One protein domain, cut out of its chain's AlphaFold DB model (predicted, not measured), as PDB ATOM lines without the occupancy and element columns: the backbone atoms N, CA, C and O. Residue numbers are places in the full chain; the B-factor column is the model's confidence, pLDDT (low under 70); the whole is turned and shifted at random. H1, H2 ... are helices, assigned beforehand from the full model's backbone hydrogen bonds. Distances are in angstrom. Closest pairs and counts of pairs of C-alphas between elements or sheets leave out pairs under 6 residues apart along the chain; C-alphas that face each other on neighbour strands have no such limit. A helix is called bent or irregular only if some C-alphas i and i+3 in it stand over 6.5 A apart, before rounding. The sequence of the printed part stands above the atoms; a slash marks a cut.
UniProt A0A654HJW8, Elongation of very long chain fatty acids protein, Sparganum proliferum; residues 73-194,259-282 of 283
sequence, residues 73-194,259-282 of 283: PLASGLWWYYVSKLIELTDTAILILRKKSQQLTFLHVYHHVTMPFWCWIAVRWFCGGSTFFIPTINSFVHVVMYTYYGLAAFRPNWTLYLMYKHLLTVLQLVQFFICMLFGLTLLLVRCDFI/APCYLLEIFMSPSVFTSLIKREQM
ATOM      1  N   PRO A  73     190.028 110.693  92.719       71.56
ATOM      2  CA  PRO A  73     191.051 110.490  93.749       71.56
ATOM      3  C   PRO A  73     190.650 109.415  94.769       71.56
ATOM      4  O   PRO A  73     191.498 108.652  95.232       71.56
ATOM      5  N   LEU A  74     189.356 109.296  95.084       73.25
ATOM      6  CA  LEU A  74     188.847 108.265  95.994       73.25
ATOM      7  C   LEU A  74     188.967 106.863  95.381       73.25
ATOM      8  O   LEU A  74     189.303 105.916  96.086       73.25
ATOM      9  N   ALA A  75     188.729 106.723  94.076       73.50
ATOM     10  CA  ALA A  75     188.883 105.466  93.352       73.50
ATOM     11  C   ALA A  75     190.351 105.019  93.321       73.50
ATOM     12  O   ALA A  75     190.640 103.847  93.560       73.50
ATOM     13  N   SER A  76     191.280 105.958  93.112       79.12
ATOM     14  CA  SER A  76     192.719 105.692  93.228       79.12
ATOM     15  C   SER A  76     193.105 105.250  94.647       79.12
ATOM     16  O   SER A  76     193.805 104.251  94.817       79.12
ATOM     17  N   GLY A  77     192.587 105.920  95.681       80.38
ATOM     18  CA  GLY A  77     192.808 105.533  97.077       80.38
ATOM     19  C   GLY A  77     192.275 104.133  97.412       80.38
ATOM     20  O   GLY A  77     192.965 103.349  98.059       80.38
ATOM     21  N   LEU A  78     191.080 103.782  96.927       80.06
ATOM     22  CA  LEU A  78     190.498 102.442  97.090       80.06
ATOM     23  C   LEU A  78     191.305 101.360  96.363       80.06
ATOM     24  O   LEU A  78     191.444 100.254  96.883       80.06
ATOM     25  N   TRP A  79     191.867 101.674  95.192       81.12
ATOM     26  CA  TRP A  79     192.780 100.775  94.485       81.12
ATOM     27  C   TRP A  79     194.045 100.497  95.302       81.12
ATOM     28  O   TRP A  79     194.402  99.340  95.515       81.12
ATOM     29  N   TRP A  80     194.691 101.537  95.833       83.81
ATOM     30  CA  TRP A  80     195.875 101.374  96.683       83.81
ATOM     31  C   TRP A  80     195.573 100.658  98.001       83.81
ATOM     32  O   TRP A  80     196.381  99.852  98.461       83.81
ATOM     33  N   TYR A  81     194.392 100.881  98.573       85.69
ATOM     34  CA  TYR A  81     193.909 100.112  99.717       85.69
ATOM     35  C   TYR A  81     193.701  98.628  99.375       85.69
ATOM     36  O   TYR A  81     194.050  97.756 100.162       85.69
ATOM     37  N   TYR A  82     193.191  98.299  98.186       85.81
ATOM     38  CA  TYR A  82     193.121  96.905  97.739       85.81
ATOM     39  C   TYR A  82     194.517  96.275  97.615       85.81
ATOM     40  O   TYR A  82     194.739  95.166  98.109       85.81
ATOM     41  N   VAL A  83     195.476  96.996  97.026       87.56
ATOM     42  CA  VAL A  83     196.871  96.542  96.919       87.56
ATOM     43  C   VAL A  83     197.484  96.297  98.303       87.56
ATOM     44  O   VAL A  83     198.141  95.273  98.492       87.56
ATOM     45  N   SER A  84     197.231  97.157  99.297       87.88
ATOM     46  CA  SER A  84     197.748  96.942 100.657       87.88
ATOM     47  C   SER A  84     197.228  95.642 101.277       87.88
ATOM     48  O   SER A  84     198.003  94.914 101.893       87.88
ATOM     49  N   LYS A  85     195.970  95.258 101.025       88.50
ATOM     50  CA  LYS A  85     195.413  93.981 101.508       88.50
ATOM     51  C   LYS A  85     196.053  92.750 100.871       88.50
ATOM     52  O   LYS A  85     196.184  91.726 101.541       88.50
ATOM     53  N   LEU A  86     196.517  92.842  99.626       88.38
ATOM     54  CA  LEU A  86     197.306  91.774  98.999       88.38
ATOM     55  C   LEU A  86     198.700  91.640  99.634       88.38
ATOM     56  O   LEU A  86     199.189  90.526  99.838       88.38
ATOM     57  N   ILE A  87     199.325  92.762  99.998       89.56
ATOM     58  CA  ILE A  87     200.620  92.770 100.701       89.56
ATOM     59  C   ILE A  87     200.468  92.158 102.103       89.56
ATOM     60  O   ILE A  87     201.269  91.320 102.506       89.56
ATOM     61  N   GLU A  88     199.402  92.494 102.825       88.25
ATOM     62  CA  GLU A  88     199.101  91.925 104.147       88.25
ATOM     63  C   GLU A  88     198.816  90.415 104.105       88.25
ATOM     64  O   GLU A  88     199.210  89.661 105.000       88.25
ATOM     65  N   LEU A  89     198.146  89.945 103.048       87.81
ATOM     66  CA  LEU A  89     197.975  88.512 102.806       87.81
ATOM     67  C   LEU A  89     199.332  87.824 102.591       87.81
ATOM     68  O   LEU A  89     199.538  86.703 103.058       87.81
ATOM     69  N   THR A  90     200.274  88.511 101.942       87.06
ATOM     70  CA  THR A  90     201.636  88.007 101.723       87.06
ATOM     71  C   THR A  90     202.406  87.863 103.040       87.06
ATOM     72  O   THR A  90     203.062  86.843 103.237       87.06
ATOM     73  N   ASP A  91     202.281  88.805 103.982       85.50
ATOM     74  CA  ASP A  91     202.884  88.684 105.325       85.50
ATOM     75  C   ASP A  91     202.363  87.442 106.066       85.50
ATOM     76  O   ASP A  91     203.131  86.621 106.575       85.50
ATOM     77  N   THR A  92     201.049  87.222 106.008       86.25
ATOM     78  CA  THR A  92     200.419  86.027 106.583       86.25
ATOM     79  C   THR A  92     200.911  84.745 105.900       86.25
ATOM     80  O   THR A  92     201.221  83.764 106.580       86.25
ATOM     81  N   ALA A  93     201.071  84.749 104.572       85.94
ATOM     82  CA  ALA A  93     201.648  83.626 103.834       85.94
ATOM     83  C   ALA A  93     203.095  83.335 104.273       85.94
ATOM     84  O   ALA A  93     203.448  82.175 104.493       85.94
ATOM     85  N   ILE A  94     203.920  84.365 104.487       85.75
ATOM     86  CA  ILE A  94     205.296  84.216 104.986       85.75
ATOM     87  C   ILE A  94     205.305  83.619 106.401       85.75
ATOM     88  O   ILE A  94     206.110  82.730 106.682       85.75
ATOM     89  N   LEU A  95     204.412  84.047 107.298       82.75
ATOM     90  CA  LEU A  95     204.310  83.489 108.657       82.75
ATOM     91  C   LEU A  95     203.924  82.003 108.654       82.75
ATOM     92  O   LEU A  95     204.499  81.218 109.419       82.75
ATOM     93  N   ILE A  96     203.013  81.608 107.759       83.50
ATOM     94  CA  ILE A  96     202.625  80.207 107.536       83.50
ATOM     95  C   ILE A  96     203.825  79.400 107.030       83.50
ATOM     96  O   ILE A  96     204.153  78.355 107.597       83.50
ATOM     97  N   LEU A  97     204.536  79.910 106.019       82.19
ATOM     98  CA  LEU A  97     205.725  79.258 105.458       82.19
ATOM     99  C   LEU A  97     206.861  79.127 106.487       82.19
ATOM    100  O   LEU A  97     207.595  78.140 106.474       82.19
ATOM    101  N   ARG A  98     206.976  80.065 107.436       81.81
ATOM    102  CA  ARG A  98     207.954  80.022 108.542       81.81
ATOM    103  C   ARG A  98     207.574  79.068 109.682       81.81
ATOM    104  O   ARG A  98     208.306  79.011 110.670       81.81
ATOM    105  N   LYS A  99     206.459  78.330 109.575       75.06
ATOM    106  CA  LYS A  99     205.939  77.389 110.591       75.06
ATOM    107  C   LYS A  99     205.757  77.999 111.992       75.06
ATOM    108  O   LYS A  99     205.756  77.278 112.987       75.06
ATOM    109  N   LYS A 100     205.561  79.318 112.103       69.25
ATOM    110  CA  LYS A 100     205.272  79.995 113.381       69.25
ATOM    111  C   LYS A 100     203.766  80.021 113.672       69.25
ATOM    112  O   LYS A 100     203.171  81.084 113.824       69.25
ATOM    113  N   SER A 101     203.146  78.845 113.768       65.12
ATOM    114  CA  SER A 101     201.691  78.697 113.952       65.12
ATOM    115  C   SER A 101     201.158  79.268 115.271       65.12
ATOM    116  O   SER A 101     199.994  79.638 115.335       65.12
ATOM    117  N   GLN A 102     201.996  79.427 116.303       67.44
ATOM    118  CA  GLN A 102     201.562  80.006 117.584       67.44
ATOM    119  C   GLN A 102     201.163  81.491 117.521       67.44
ATOM    120  O   GLN A 102     200.488  81.966 118.427       67.44
ATOM    121  N   GLN A 103     201.568  82.238 116.489       65.31
ATOM    122  CA  GLN A 103     201.131  83.631 116.290       65.31
ATOM    123  C   GLN A 103     199.922  83.752 115.352       65.31
ATOM    124  O   GLN A 103     199.431  84.857 115.142       65.31
ATOM    125  N   LEU A 104     199.465  82.640 114.770       73.69
ATOM    126  CA  LEU A 104     198.492  82.616 113.688       73.69
ATOM    127  C   LEU A 104     197.149  82.109 114.222       73.69
ATOM    128  O   LEU A 104     196.906  80.905 114.264       73.69
ATOM    129  N   THR A 105     196.284  83.023 114.661       83.06
ATOM    130  CA  THR A 105     194.949  82.636 115.133       83.06
ATOM    131  C   THR A 105     194.005  82.368 113.957       83.06
ATOM    132  O   THR A 105     194.225  82.839 112.836       83.06
ATOM    133  N   PHE A 106     192.938  81.600 114.189       79.62
ATOM    134  CA  PHE A 106     191.950  81.305 113.149       79.62
ATOM    135  C   PHE A 106     191.281  82.585 112.628       79.62
ATOM    136  O   PHE A 106     191.097  82.733 111.415       79.62
ATOM    137  N   LEU A 107     190.981  83.534 113.526       78.38
ATOM    138  CA  LEU A 107     190.383  84.817 113.164       78.38
ATOM    139  C   LEU A 107     191.289  85.622 112.225       78.38
ATOM    140  O   LEU A 107     190.806  86.165 111.230       78.38
ATOM    141  N   HIS A 108     192.598  85.649 112.501       81.25
ATOM    142  CA  HIS A 108     193.594  86.324 111.664       81.25
ATOM    143  C   HIS A 108     193.579  85.776 110.234       81.25
ATOM    144  O   HIS A 108     193.433  86.531 109.274       81.25
ATOM    145  N   VAL A 109     193.668  84.454 110.075       83.62
ATOM    146  CA  VAL A 109     193.705  83.818 108.745       83.62
ATOM    147  C   VAL A 109     192.405  84.045 107.986       83.62
ATOM    148  O   VAL A 109     192.433  84.445 106.823       83.62
ATOM    149  N   TYR A 110     191.265  83.827 108.642       82.75
ATOM    150  CA  TYR A 110     189.958  84.032 108.026       82.75
ATOM    151  C   TYR A 110     189.798  85.474 107.529       82.75
ATOM    152  O   TYR A 110     189.400  85.697 106.383       82.75
ATOM    153  N   HIS A 111     190.175  86.453 108.352       83.56
ATOM    154  CA  HIS A 111     190.148  87.868 107.994       83.56
ATOM    155  C   HIS A 111     191.079  88.186 106.812       83.56
ATOM    156  O   HIS A 111     190.636  88.773 105.826       83.56
ATOM    157  N   HIS A 112     192.346  87.762 106.857       85.56
ATOM    158  CA  HIS A 112     193.321  88.073 105.804       85.56
ATOM    159  C   HIS A 112     193.007  87.408 104.456       85.56
ATOM    160  O   HIS A 112     193.341  87.974 103.419       85.56
ATOM    161  N   VAL A 113     192.328  86.257 104.443       86.31
ATOM    162  CA  VAL A 113     191.891  85.594 103.200       86.31
ATOM    163  C   VAL A 113     190.626  86.238 102.625       86.31
ATOM    164  O   VAL A 113     190.501  86.385 101.411       86.31
ATOM    165  N   THR A 114     189.681  86.642 103.475       82.75
ATOM    166  CA  THR A 114     188.383  87.170 103.021       82.75
ATOM    167  C   THR A 114     188.427  88.656 102.660       82.75
ATOM    168  O   THR A 114     187.771  89.066 101.702       82.75
ATOM    169  N   MET A 115     189.221  89.478 103.353       83.00
ATOM    170  CA  MET A 115     189.283  90.929 103.112       83.00
ATOM    171  C   MET A 115     189.696  91.329 101.684       83.00
ATOM    172  O   MET A 115     189.030  92.200 101.118       83.00
ATOM    173  N   PRO A 116     190.714  90.717 101.043       85.94
ATOM    174  CA  PRO A 116     191.070  91.033  99.657       85.94
ATOM    175  C   PRO A 116     189.942  90.731  98.665       85.94
ATOM    176  O   PRO A 116     189.713  91.508  97.737       85.94
ATOM    177  N   PHE A 117     189.202  89.640  98.879       83.50
ATOM    178  CA  PHE A 117     188.047  89.280  98.056       83.50
ATOM    179  C   PHE A 117     186.942  90.342  98.146       83.50
ATOM    180  O   PHE A 117     186.428  90.796  97.122       83.50
ATOM    181  N   TRP A 118     186.631  90.815  99.354       77.75
ATOM    182  CA  TRP A 118     185.655  91.891  99.546       77.75
ATOM    183  C   TRP A 118     186.127  93.230  98.987       77.75
ATOM    184  O   TRP A 118     185.340  93.940  98.366       77.75
ATOM    185  N   CYS A 119     187.407  93.569  99.148       81.25
ATOM    186  CA  CYS A 119     187.975  94.799  98.594       81.25
ATOM    187  C   CYS A 119     187.952  94.797  97.060       81.25
ATOM    188  O   CYS A 119     187.694  95.831  96.450       81.25
ATOM    189  N   TRP A 120     188.144  93.639  96.427       79.50
ATOM    190  CA  TRP A 120     187.993  93.491  94.981       79.50
ATOM    191  C   TRP A 120     186.566  93.793  94.510       79.50
ATOM    192  O   TRP A 120     186.367  94.546  93.553       79.50
ATOM    193  N   ILE A 121     185.563  93.257  95.214       76.81
ATOM    194  CA  ILE A 121     184.153  93.579  94.959       76.81
ATOM    195  C   ILE A 121     183.911  95.078  95.198       76.81
ATOM    196  O   ILE A 121     183.279  95.734  94.372       76.81
ATOM    197  N   ALA A 122     184.463  95.646  96.273       73.00
ATOM    198  CA  ALA A 122     184.330  97.061  96.605       73.00
ATOM    199  C   ALA A 122     184.840  97.972  95.473       73.00
ATOM    200  O   ALA A 122     184.098  98.812  94.971       73.00
ATOM    201  N   VAL A 123     186.072  97.746  95.010       71.81
ATOM    202  CA  VAL A 123     186.709  98.511  93.923       71.81
ATOM    203  C   VAL A 123     185.945  98.377  92.605       71.81
ATOM    204  O   VAL A 123     185.885  99.324  91.822       71.81
ATOM    205  N   ARG A 124     185.353  97.208  92.338       68.50
ATOM    206  CA  ARG A 124     184.661  96.945  91.071       68.50
ATOM    207  C   ARG A 124     183.254  97.532  91.009       68.50
ATOM    208  O   ARG A 124     182.795  97.862  89.916       68.50
ATOM    209  N   TRP A 125     182.564  97.622  92.144       64.44
ATOM    210  CA  TRP A 125     181.127  97.896  92.171       64.44
ATOM    211  C   TRP A 125     180.744  99.177  92.911       64.44
ATOM    212  O   TRP A 125     179.700  99.735  92.590       64.44
ATOM    213  N   PHE A 126     181.568  99.709  93.817       63.69
ATOM    214  CA  PHE A 126     181.199 100.861  94.648       63.69
ATOM    215  C   PHE A 126     181.952 102.136  94.252       63.69
ATOM    216  O   PHE A 126     183.173 102.224  94.387       63.69
ATOM    217  N   CYS A 127     181.223 103.139  93.745       56.38
ATOM    218  CA  CYS A 127     181.785 104.462  93.477       56.38
ATOM    219  C   CYS A 127     181.966 105.151  94.823       56.38
ATOM    220  O   CYS A 127     181.005 105.253  95.584       56.38
ATOM    221  N   GLY A 128     183.196 105.578  95.116       59.72
ATOM    222  CA  GLY A 128     183.586 106.166  96.396       59.72
ATOM    223  C   GLY A 128     182.592 107.197  96.954       59.72
ATOM    224  O   GLY A 128     181.925 107.926  96.221       59.72
ATOM    225  N   GLY A 129     182.507 107.231  98.284       68.06
ATOM    226  CA  GLY A 129     181.584 108.049  99.070       68.06
ATOM    227  C   GLY A 129     181.789 107.789 100.565       68.06
ATOM    228  O   GLY A 129     182.920 107.597 101.007       68.06
ATOM    229  N   SER A 130     180.708 107.698 101.347       66.81
ATOM    230  CA  SER A 130     180.759 107.344 102.780       66.81
ATOM    231  C   SER A 130     181.420 105.985 103.062       66.81
ATOM    232  O   SER A 130     181.926 105.745 104.154       66.81
ATOM    233  N   THR A 131     181.498 105.099 102.072       69.62
ATOM    234  CA  THR A 131     182.215 103.818 102.165       69.62
ATOM    235  C   THR A 131     183.730 103.975 102.317       69.62
ATOM    236  O   THR A 131     184.376 103.056 102.807       69.62
ATOM    237  N   PHE A 132     184.304 105.136 101.973       76.88
ATOM    238  CA  PHE A 132     185.739 105.421 102.113       76.88
ATOM    239  C   PHE A 132     186.192 105.585 103.575       76.88
ATOM    240  O   PHE A 132     187.371 105.398 103.891       76.88
ATOM    241  N   PHE A 133     185.265 105.871 104.496       81.00
ATOM    242  CA  PHE A 133     185.587 106.018 105.918       81.00
ATOM    243  C   PHE A 133     186.149 104.725 106.530       81.00
ATOM    244  O   PHE A 133     187.111 104.787 107.294       81.00
ATOM    245  N   ILE A 134     185.619 103.556 106.148       82.88
ATOM    246  CA  ILE A 134     186.075 102.257 106.676       82.88
ATOM    247  C   ILE A 134     187.544 101.976 106.282       82.88
ATOM    248  O   ILE A 134     188.362 101.768 107.184       82.88
ATOM    249  N   PRO A 135     187.935 102.028 104.986       84.31
ATOM    250  CA  PRO A 135     189.331 101.899 104.565       84.31
ATOM    251  C   PRO A 135     190.282 102.897 105.224       84.31
ATOM    252  O   PRO A 135     191.416 102.546 105.543       84.31
ATOM    253  N   THR A 136     189.830 104.133 105.443       85.50
ATOM    254  CA  THR A 136     190.665 105.195 106.021       85.50
ATOM    255  C   THR A 136     191.028 104.887 107.470       85.50
ATOM    256  O   THR A 136     192.204 104.912 107.837       85.50
ATOM    257  N   ILE A 137     190.031 104.533 108.288       87.50
ATOM    258  CA  ILE A 137     190.246 104.169 109.695       87.50
ATOM    259  C   ILE A 137     191.119 102.915 109.784       87.50
ATOM    260  O   ILE A 137     192.061 102.878 110.575       87.50
ATOM    261  N   ASN A 138     190.856 101.906 108.948       89.19
ATOM    262  CA  ASN A 138     191.677 100.700 108.921       89.19
ATOM    263  C   ASN A 138     193.136 101.011 108.555       89.19
ATOM    264  O   ASN A 138     194.044 100.559 109.246       89.19
ATOM    265  N   SER A 139     193.366 101.831 107.529       89.50
ATOM    266  CA  SER A 139     194.717 102.214 107.108       89.50
ATOM    267  C   SER A 139     195.476 102.928 108.223       89.50
ATOM    268  O   SER A 139     196.638 102.614 108.465       89.50
ATOM    269  N   PHE A 140     194.819 103.825 108.962       90.50
ATOM    270  CA  PHE A 140     195.423 104.495 110.116       90.50
ATOM    271  C   PHE A 140     195.868 103.498 111.197       90.50
ATOM    272  O   PHE A 140     197.011 103.539 111.653       90.50
ATOM    273  N   VAL A 141     195.001 102.552 111.564       91.12
ATOM    274  CA  VAL A 141     195.340 101.503 112.540       91.12
ATOM    275  C   VAL A 141     196.471 100.608 112.042       91.12
ATOM    276  O   VAL A 141     197.372 100.268 112.809       91.12
ATOM    277  N   HIS A 142     196.468 100.267 110.754       89.25
ATOM    278  CA  HIS A 142     197.529  99.476 110.141       89.25
ATOM    279  C   HIS A 142     198.872 100.208 110.143       89.25
ATOM    280  O   HIS A 142     199.885  99.585 110.445       89.25
ATOM    281  N   VAL A 143     198.905 101.522 109.909       91.38
ATOM    282  CA  VAL A 143     200.138 102.316 110.052       91.38
ATOM    283  C   VAL A 143     200.691 102.199 111.474       91.38
ATOM    284  O   VAL A 143     201.877 101.915 111.642       91.38
ATOM    285  N   VAL A 144     199.850 102.344 112.502       90.75
ATOM    286  CA  VAL A 144     200.275 102.232 113.911       90.75
ATOM    287  C   VAL A 144     200.773 100.818 114.239       90.75
ATOM    288  O   VAL A 144     201.825 100.654 114.862       90.75
ATOM    289  N   MET A 145     200.064  99.786 113.777       89.38
ATOM    290  CA  MET A 145     200.444  98.386 113.980       89.38
ATOM    291  C   MET A 145     201.776  98.041 113.293       89.38
ATOM    292  O   MET A 145     202.667  97.476 113.931       89.38
ATOM    293  N   TYR A 146     201.965  98.429 112.030       88.38
ATOM    294  CA  TYR A 146     203.211  98.160 111.309       88.38
ATOM    295  C   TYR A 146     204.378  98.980 111.849       88.38
ATOM    296  O   TYR A 146     205.502  98.482 111.894       88.38
ATOM    297  N   THR A 147     204.116 100.191 112.347       88.75
ATOM    298  CA  THR A 147     205.121 100.982 113.069       88.75
ATOM    299  C   THR A 147     205.616 100.225 114.301       88.75
ATOM    300  O   THR A 147     206.821 100.145 114.525       88.75
ATOM    301  N   TYR A 148     204.725  99.583 115.064       86.94
ATOM    302  CA  TYR A 148     205.131  98.727 116.180       86.94
ATOM    303  C   TYR A 148     205.950  97.511 115.739       86.94
ATOM    304  O   TYR A 148     206.956  97.215 116.378       86.94
ATOM    305  N   TYR A 149     205.581  96.827 114.651       84.06
ATOM    306  CA  TYR A 149     206.391  95.713 114.141       84.06
ATOM    307  C   TYR A 149     207.774  96.165 113.652       84.06
ATOM    308  O   TYR A 149     208.758  95.462 113.884       84.06
ATOM    309  N   GLY A 150     207.870  97.357 113.055       86.00
ATOM    310  CA  GLY A 150     209.145  97.989 112.715       86.00
ATOM    311  C   GLY A 150     209.984  98.298 113.957       86.00
ATOM    312  O   GLY A 150     211.155  97.937 114.018       86.00
ATOM    313  N   LEU A 151     209.377  98.885 114.992       83.94
ATOM    314  CA  LEU A 151     210.041  99.170 116.271       83.94
ATOM    315  C   LEU A 151     210.462  97.895 117.018       83.94
ATOM    316  O   LEU A 151     211.528  97.865 117.633       83.94
ATOM    317  N   ALA A 152     209.673  96.823 116.929       79.69
ATOM    318  CA  ALA A 152     209.983  95.519 117.515       79.69
ATOM    319  C   ALA A 152     211.286  94.916 116.963       79.69
ATOM    320  O   ALA A 152     211.953  94.149 117.663       79.69
ATOM    321  N   ALA A 153     211.685  95.279 115.738       81.44
ATOM    322  CA  ALA A 153     212.935  94.827 115.136       81.44
ATOM    323  C   ALA A 153     214.186  95.415 115.823       81.44
ATOM    324  O   ALA A 153     215.245  94.790 115.788       81.44
ATOM    325  N   PHE A 154     214.071  96.562 116.505       81.56
ATOM    326  CA  PHE A 154     215.200  97.282 117.115       81.56
ATOM    327  C   PHE A 154     215.512  96.885 118.574       81.56
ATOM    328  O   PHE A 154     216.313  97.549 119.224       81.56
ATOM    329  N   ARG A 155     214.922  95.796 119.099       70.25
ATOM    330  CA  ARG A 155     215.077  95.323 120.500       70.25
ATOM    331  C   ARG A 155     214.890  96.424 121.575       70.25
ATOM    332  O   ARG A 155     215.813  96.694 122.345       70.25
ATOM    333  N   PRO A 156     213.701  97.040 121.682       68.62
ATOM    334  CA  PRO A 156     213.403  98.004 122.742       68.62
ATOM    335  C   PRO A 156     213.290  97.341 124.130       68.62
ATOM    336  O   PRO A 156     213.037  96.141 124.244       68.62
ATOM    337  N   ASN A 157     213.439  98.142 125.193       71.56
ATOM    338  CA  ASN A 157     213.255  97.714 126.586       71.56
ATOM    339  C   ASN A 157     211.922  96.954 126.771       71.56
ATOM    340  O   ASN A 157     210.840  97.487 126.512       71.56
ATOM    341  N   TRP A 158     212.009  95.705 127.239       67.31
ATOM    342  CA  TRP A 158     210.925  94.712 127.207       67.31
ATOM    343  C   TRP A 158     209.646  95.108 127.964       67.31
ATOM    344  O   TRP A 158     208.551  94.716 127.562       67.31
ATOM    345  N   THR A 159     209.743  95.903 129.030       66.19
ATOM    346  CA  THR A 159     208.594  96.314 129.858       66.19
ATOM    347  C   THR A 159     207.681  97.329 129.168       66.19
ATOM    348  O   THR A 159     206.462  97.179 129.218       66.19
ATOM    349  N   LEU A 160     208.238  98.315 128.456       67.81
ATOM    350  CA  LEU A 160     207.446  99.292 127.692       67.81
ATOM    351  C   LEU A 160     206.809  98.645 126.448       67.81
ATOM    352  O   LEU A 160     205.676  98.946 126.077       67.81
ATOM    353  N   TYR A 161     207.532  97.701 125.839       73.94
ATOM    354  CA  TYR A 161     207.095  96.942 124.668       73.94
ATOM    355  C   TYR A 161     205.835  96.100 124.941       73.94
ATOM    356  O   TYR A 161     204.905  96.090 124.132       73.94
ATOM    357  N   LEU A 162     205.760  95.442 126.104       73.12
ATOM    358  CA  LEU A 162     204.599  94.633 126.497       73.12
ATOM    359  C   LEU A 162     203.329  95.476 126.703       73.12
ATOM    360  O   LEU A 162     202.249  95.054 126.291       73.12
ATOM    361  N   MET A 163     203.452  96.676 127.283       76.75
ATOM    362  CA  MET A 163     202.312  97.591 127.447       76.75
ATOM    363  C   MET A 163     201.794  98.093 126.095       76.75
ATOM    364  O   MET A 163     200.584  98.139 125.866       76.75
ATOM    365  N   TYR A 164     202.705  98.406 125.170       82.00
ATOM    366  CA  TYR A 164     202.352  98.858 123.826       82.00
ATOM    367  C   TYR A 164     201.620  97.767 123.027       82.00
ATOM    368  O   TYR A 164     200.642  98.054 122.340       82.00
ATOM    369  N   LYS A 165     202.012  96.495 123.190       83.81
ATOM    370  CA  LYS A 165     201.329  95.347 122.572       83.81
ATOM    371  C   LYS A 165     199.843  95.272 122.941       83.81
ATOM    372  O   LYS A 165     199.012  95.073 122.060       83.81
ATOM    373  N   HIS A 166     199.505  95.435 124.223       83.31
ATOM    374  CA  HIS A 166     198.114  95.380 124.686       83.31
ATOM    375  C   HIS A 166     197.290  96.570 124.166       83.31
ATOM    376  O   HIS A 166     196.148  96.401 123.733       83.31
ATOM    377  N   LEU A 167     197.884  97.768 124.136       88.12
ATOM    378  CA  LEU A 167     197.249  98.956 123.561       88.12
ATOM    379  C   LEU A 167     196.885  98.750 122.082       88.12
ATOM    380  O   LEU A 167     195.776  99.088 121.673       88.12
ATOM    381  N   LEU A 168     197.779  98.148 121.296       86.12
ATOM    382  CA  LEU A 168     197.534  97.859 119.879       86.12
ATOM    383  C   LEU A 168     196.370  96.895 119.672       86.12
ATOM    384  O   LEU A 168     195.528  97.138 118.812       86.12
ATOM    385  N   THR A 169     196.286  95.835 120.478       86.94
ATOM    386  CA  THR A 169     195.181  94.872 120.377       86.94
ATOM    387  C   THR A 169     193.837  95.497 120.743       86.94
ATOM    388  O   THR A 169     192.841  95.251 120.066       86.94
ATOM    389  N   VAL A 170     193.804  96.367 121.762       88.12
ATOM    390  CA  VAL A 170     192.590  97.113 122.128       88.12
ATOM    391  C   VAL A 170     192.191  98.064 120.999       88.12
ATOM    392  O   VAL A 170     191.022  98.124 120.628       88.12
ATOM    393  N   LEU A 171     193.159  98.756 120.397       88.31
ATOM    394  CA  LEU A 171     192.926  99.681 119.289       88.31
ATOM    395  C   LEU A 171     192.394  98.962 118.033       88.31
ATOM    396  O   LEU A 171     191.450  99.451 117.411       88.31
ATOM    397  N   GLN A 172     192.917  97.777 117.701       88.94
ATOM    398  CA  GLN A 172     192.414  96.936 116.603       88.94
ATOM    399  C   GLN A 172     190.991  96.414 116.859       88.94
ATOM    400  O   GLN A 172     190.149  96.458 115.961       88.94
ATOM    401  N   LEU A 173     190.689  95.969 118.083       86.25
ATOM    402  CA  LEU A 173     189.344  95.515 118.460       86.25
ATOM    403  C   LEU A 173     188.321  96.656 118.398       86.25
ATOM    404  O   LEU A 173     187.240  96.486 117.835       86.25
ATOM    405  N   VAL A 174     188.668  97.838 118.912       90.25
ATOM    406  CA  VAL A 174     187.804  99.029 118.848       90.25
ATOM    407  C   VAL A 174     187.560  99.452 117.396       90.25
ATOM    408  O   VAL A 174     186.416  99.711 117.020       90.25
ATOM    409  N   GLN A 175     188.601  99.461 116.555       89.69
ATOM    410  CA  GLN A 175     188.476  99.741 115.121       89.69
ATOM    411  C   GLN A 175     187.508  98.772 114.441       89.69
ATOM    412  O   GLN A 175     186.650  99.212 113.674       89.69
ATOM    413  N   PHE A 176     187.610  97.475 114.737       85.25
ATOM    414  CA  PHE A 176     186.711  96.468 114.184       85.25
ATOM    415  C   PHE A 176     185.253  96.716 114.590       85.25
ATOM    416  O   PHE A 176     184.377  96.745 113.727       85.25
ATOM    417  N   PHE A 177     184.987  96.979 115.872       86.31
ATOM    418  CA  PHE A 177     183.635  97.259 116.368       86.31
ATOM    419  C   PHE A 177     183.005  98.500 115.720       86.31
ATOM    420  O   PHE A 177     181.862  98.442 115.267       86.31
ATOM    421  N   ILE A 178     183.750  99.606 115.630       88.31
ATOM    422  CA  ILE A 178     183.262 100.854 115.020       88.31
ATOM    423  C   ILE A 178     183.000 100.656 113.523       88.31
ATOM    424  O   ILE A 178     181.943 101.046 113.025       88.31
ATOM    425  N   CYS A 179     183.925 100.011 112.803       85.50
ATOM    426  CA  CYS A 179     183.763  99.739 111.374       85.50
ATOM    427  C   CYS A 179     182.590  98.789 111.103       85.50
ATOM    428  O   CYS A 179     181.882  98.974 110.117       85.50
ATOM    429  N   MET A 180     182.356  97.804 111.977       81.88
ATOM    430  CA  MET A 180     181.229  96.879 111.862       81.88
ATOM    431  C   MET A 180     179.887  97.574 112.103       81.88
ATOM    432  O   MET A 180     178.958  97.369 111.328       81.88
ATOM    433  N   LEU A 181     179.785  98.447 113.110       85.00
ATOM    434  CA  LEU A 181     178.565  99.222 113.365       85.00
ATOM    435  C   LEU A 181     178.254 100.199 112.220       85.00
ATOM    436  O   LEU A 181     177.106 100.315 111.782       85.00
ATOM    437  N   PHE A 182     179.282 100.878 111.709       84.19
ATOM    438  CA  PHE A 182     179.152 101.779 110.567       84.19
ATOM    439  C   PHE A 182     178.779 101.016 109.288       84.19
ATOM    440  O   PHE A 182     177.854 101.418 108.587       84.19
ATOM    441  N   GLY A 183     179.422  99.873 109.028       77.75
ATOM    442  CA  GLY A 183     179.077  98.979 107.921       77.75
ATOM    443  C   GLY A 183     177.638  98.470 108.004       77.75
ATOM    444  O   GLY A 183     176.911  98.536 107.018       77.75
ATOM    445  N   LEU A 184     177.181  98.063 109.192       78.94
ATOM    446  CA  LEU A 184     175.796  97.642 109.413       78.94
ATOM    447  C   LEU A 184     174.809  98.789 109.167       78.94
ATOM    448  O   LEU A 184     173.771  98.585 108.548       78.94
ATOM    449  N   THR A 185     175.142 100.010 109.585       79.94
ATOM    450  CA  THR A 185     174.296 101.187 109.331       79.94
ATOM    451  C   THR A 185     174.199 101.488 107.834       79.94
ATOM    452  O   THR A 185     173.108 101.774 107.348       79.94
ATOM    453  N   LEU A 186     175.300 101.361 107.088       71.88
ATOM    454  CA  LEU A 186     175.304 101.500 105.626       71.88
ATOM    455  C   LEU A 186     174.514 100.395 104.906       71.88
ATOM    456  O   LEU A 186     174.025 100.632 103.806       71.88
ATOM    457  N   LEU A 187     174.400  99.202 105.497       69.19
ATOM    458  CA  LEU A 187     173.587  98.110 104.952       69.19
ATOM    459  C   LEU A 187     172.092  98.310 105.245       69.19
ATOM    460  O   LEU A 187     171.257  98.090 104.369       69.19
ATOM    461  N   LEU A 188     171.753  98.756 106.459       69.12
ATOM    462  CA  LEU A 188     170.367  98.953 106.897       69.12
ATOM    463  C   LEU A 188     169.724 100.197 106.275       69.12
ATOM    464  O   LEU A 188     168.557 100.174 105.883       69.12
ATOM    465  N   VAL A 189     170.483 101.285 106.160       67.06
ATOM    466  CA  VAL A 189     170.068 102.466 105.408       67.06
ATOM    467  C   VAL A 189     170.382 102.162 103.952       67.06
ATOM    468  O   VAL A 189     171.514 102.356 103.528       67.06
ATOM    469  N   ARG A 190     169.405 101.644 103.193       55.12
ATOM    470  CA  ARG A 190     169.509 101.423 101.737       55.12
ATOM    471  C   ARG A 190     169.785 102.739 100.999       55.12
ATOM    472  O   ARG A 190     168.901 103.307 100.367       55.12
ATOM    473  N   CYS A 191     171.003 103.254 101.103       57.16
ATOM    474  CA  CYS A 191     171.469 104.359 100.296       57.16
ATOM    475  C   CYS A 191     171.576 103.867  98.856       57.16
ATOM    476  O   CYS A 191     172.130 102.798  98.603       57.16
ATOM    477  N   ASP A 192     171.064 104.655  97.915       52.53
ATOM    478  CA  ASP A 192     171.226 104.398  96.488       52.53
ATOM    479  C   ASP A 192     172.716 104.469  96.114       52.53
ATOM    480  O   ASP A 192     173.276 105.533  95.825       52.53
ATOM    481  N   PHE A 193     173.383 103.316  96.158       54.28
ATOM    482  CA  PHE A 193     174.754 103.154  95.703       54.28
ATOM    483  C   PHE A 193     174.768 103.152  94.173       54.28
ATOM    484  O   PHE A 193     174.160 102.301  93.529       54.28
ATOM    485  N   ILE A 194     175.464 104.122  93.577       51.03
ATOM    486  CA  ILE A 194     175.663 104.170  92.125       51.03
ATOM    487  C   ILE A 194     176.802 103.201  91.754       51.03
ATOM    488  O   ILE A 194     177.913 103.375  92.268       51.03
ATOM    489  N   ALA A 259     172.971  91.526  94.921       44.88
ATOM    490  CA  ALA A 259     173.805  90.378  95.292       44.88
ATOM    491  C   ALA A 259     175.061  90.720  96.135       44.88
ATOM    492  O   ALA A 259     175.332  89.993  97.094       44.88
ATOM    493  N   PRO A 260     175.811  91.814  95.870       52.50
ATOM    494  CA  PRO A 260     176.968  92.189  96.689       52.50
ATOM    495  C   PRO A 260     176.575  92.619  98.107       52.50
ATOM    496  O   PRO A 260     177.303  92.334  99.056       52.50
ATOM    497  N   CYS A 261     175.414  93.264  98.261       50.28
ATOM    498  CA  CYS A 261     174.898  93.715  99.553       50.28
ATOM    499  C   CYS A 261     174.473  92.535 100.438       50.28
ATOM    500  O   CYS A 261     174.838  92.507 101.607       50.28
ATOM    501  N   TYR A 262     173.798  91.524  99.876       49.25
ATOM    502  CA  TYR A 262     173.444  90.294 100.608       49.25
ATOM    503  C   TYR A 262     174.677  89.504 101.065       49.25
ATOM    504  O   TYR A 262     174.714  88.946 102.159       49.25
ATOM    505  N   LEU A 263     175.712  89.464 100.228       54.50
ATOM    506  CA  LEU A 263     176.975  88.810 100.549       54.50
ATOM    507  C   LEU A 263     177.723  89.564 101.673       54.50
ATOM    508  O   LEU A 263     178.207  88.931 102.613       54.50
ATOM    509  N   LEU A 264     177.751  90.902 101.633       54.47
ATOM    510  CA  LEU A 264     178.293  91.744 102.711       54.47
ATOM    511  C   LEU A 264     177.499  91.616 104.024       54.47
ATOM    512  O   LEU A 264     178.113  91.562 105.090       54.47
ATOM    513  N   GLU A 265     176.166  91.510 103.967       53.66
ATOM    514  CA  GLU A 265     175.305  91.276 105.141       53.66
ATOM    515  C   GLU A 265     175.663  89.988 105.884       53.66
ATOM    516  O   GLU A 265     175.719  89.984 107.113       53.66
ATOM    517  N   ILE A 266     175.940  88.898 105.164       54.75
ATOM    518  CA  ILE A 266     176.289  87.608 105.777       54.75
ATOM    519  C   ILE A 266     177.600  87.719 106.568       54.75
ATOM    520  O   ILE A 266     177.699  87.189 107.673       54.75
ATOM    521  N   PHE A 267     178.597  88.428 106.035       53.09
ATOM    522  CA  PHE A 267     179.913  88.554 106.665       53.09
ATOM    523  C   PHE A 267     179.938  89.573 107.809       53.09
ATOM    524  O   PHE A 267     180.535  89.317 108.853       53.09
ATOM    525  N   MET A 268     179.268  90.716 107.637       55.75
ATOM    526  CA  MET A 268     179.147  91.737 108.686       55.75
ATOM    527  C   MET A 268     178.073  91.395 109.724       55.75
ATOM    528  O   MET A 268     177.869  92.161 110.666       55.75
ATOM    529  N   SER A 269     177.392  90.251 109.577       50.47
ATOM    530  CA  SER A 269     176.402  89.795 110.542       50.47
ATOM    531  C   SER A 269     177.065  89.573 111.905       50.47
ATOM    532  O   SER A 269     177.942  88.706 112.033       50.47
ATOM    533  N   PRO A 270     176.607  90.270 112.963       52.34
ATOM    534  CA  PRO A 270     177.119  90.079 114.318       52.34
ATOM    535  C   PRO A 270     177.052  88.614 114.773       52.34
ATOM    536  O   PRO A 270     177.861  88.172 115.585       52.34
ATOM    537  N   SER A 271     176.115  87.838 114.221       47.56
ATOM    538  CA  SER A 271     175.928  86.415 114.515       47.56
ATOM    539  C   SER A 271     177.062  85.522 113.989       47.56
ATOM    540  O   SER A 271     177.507  84.618 114.703       47.56
ATOM    541  N   VAL A 272     177.593  85.804 112.796       60.06
ATOM    542  CA  VAL A 272     178.753  85.097 112.231       60.06
ATOM    543  C   VAL A 272     180.002  85.457 113.025       60.06
ATOM    544  O   VAL A 272     180.712  84.563 113.475       60.06
ATOM    545  N   PHE A 273     180.206  86.742 113.314       56.00
ATOM    546  CA  PHE A 273     181.335  87.207 114.121       56.00
ATOM    547  C   PHE A 273     181.348  86.603 115.535       56.00
ATOM    548  O   PHE A 273     182.358  86.055 115.976       56.00
ATOM    549  N   THR A 274     180.203  86.603 116.223       56.38
ATOM    550  CA  THR A 274     180.075  86.008 117.566       56.38
ATOM    551  C   THR A 274     180.317  84.496 117.534       56.38
ATOM    552  O   THR A 274     180.945  83.944 118.435       56.38
ATOM    553  N   SER A 275     179.875  83.816 116.472       58.38
ATOM    554  CA  SER A 275     180.123  82.383 116.276       58.38
ATOM    555  C   SER A 275     181.598  82.071 116.006       58.38
ATOM    556  O   SER A 275     182.091  81.032 116.448       58.38
ATOM    557  N   LEU A 276     182.314  82.965 115.317       55.06
ATOM    558  CA  LEU A 276     183.749  82.842 115.050       55.06
ATOM    559  C   LEU A 276     184.578  83.055 116.324       55.06
ATOM    560  O   LEU A 276     185.427  82.218 116.624       55.06
ATOM    561  N   ILE A 277     184.264  84.081 117.125       54.84
ATOM    562  CA  ILE A 277     184.885  84.293 118.449       54.84
ATOM    563  C   ILE A 277     184.657  83.077 119.349       54.84
ATOM    564  O   ILE A 277     185.579  82.593 120.001       54.84
ATOM    565  N   LYS A 278     183.432  82.540 119.365       47.81
ATOM    566  CA  LYS A 278     183.091  81.383 120.196       47.81
ATOM    567  C   LYS A 278     183.882  80.131 119.806       47.81
ATOM    568  O   LYS A 278     184.217  79.346 120.684       47.81
ATOM    569  N   ARG A 279     184.198  79.947 118.518       48.75
ATOM    570  CA  ARG A 279     185.048  78.842 118.037       48.75
ATOM    571  C   ARG A 279     186.517  79.013 118.403       48.75
ATOM    572  O   ARG A 279     187.174  78.014 118.656       48.75
ATOM    573  N   GLU A 280     187.007  80.244 118.471       48.47
ATOM    574  CA  GLU A 280     188.395  80.538 118.839       48.47
ATOM    575  C   GLU A 280     188.661  80.350 120.343       48.47
ATOM    576  O   GLU A 280     189.753  79.967 120.731       48.47
ATOM    577  N   GLN A 281     187.650  80.530 121.200       42.09
ATOM    578  CA  GLN A 281     187.747  80.251 122.644       42.09
ATOM    579  C   GLN A 281     187.688  78.747 122.995       42.09
ATOM    580  O   GLN A 281     187.814  78.387 124.163       42.09
ATOM    581  N   MET A 282     187.449  77.872 122.010       44.59
ATOM    582  CA  MET A 282     187.357  76.413 122.192       44.59
ATOM    583  C   MET A 282     188.580  75.647 121.653       44.59
ATOM    584  O   MET A 282     188.601  74.420 121.763       44.59
TER     585      MET A 282
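This is residues 73 to 194 and 259 to 282 of the 283 residues of the protein "Elongation of very long chain fatty acids protein" of Sparganum proliferum (UniProt A0A654HJW8). H3 and the longest helix, H4, make a long hairpin; H1 crosses H3, bent H2 folds back along H1, H5 packs on H4 and H6 on H2a. The hairpin's tip, residues 153 to 160, sticks out. The printed part has 146 residues with six named helices, H1 to H6 in order, and no named strand; its class is all helix, and it is compact, with a radius of gyration of the C-alphas of 16.6 A and spans of 52 by 39 by 28 A.

Find C-alpha 158 at (210.925, 94.712, 127.207); H4 runs 45.6 A to residue 188. H3 is residues 130 to 152, 34.8 A. H1, residues 73 to 97, 36.4 A, begins at (191.051, 110.490, 93.749). H2, residues 106 to 125, one helix by its hydrogen bonds, is bent, C-alphas 113 and 116 being 6.5 A apart; its arms are H2a, 106 to 113, and H2b, 116 to 125. H5 is 259 to 268, H6 270 to 280.

H3 and H4 touch, opposite ways at a shallow 12 degrees; closest C-alphas: Ile 134 and Cys 179, 5.8 A. H1 touches H2b, closest C-alphas Lys 85 and Pro 116, 5.6 A. Not every O i to N i+4 pair is within hydrogen-bond range in H3, 17 of 19, and H4, 26 of 27.

Residues 195 to 258 are cut out; C-alphas 194 and 259 are 14.3 A apart. In the printed part 48 residues have pLDDT under 70, among them residues 259 to 282.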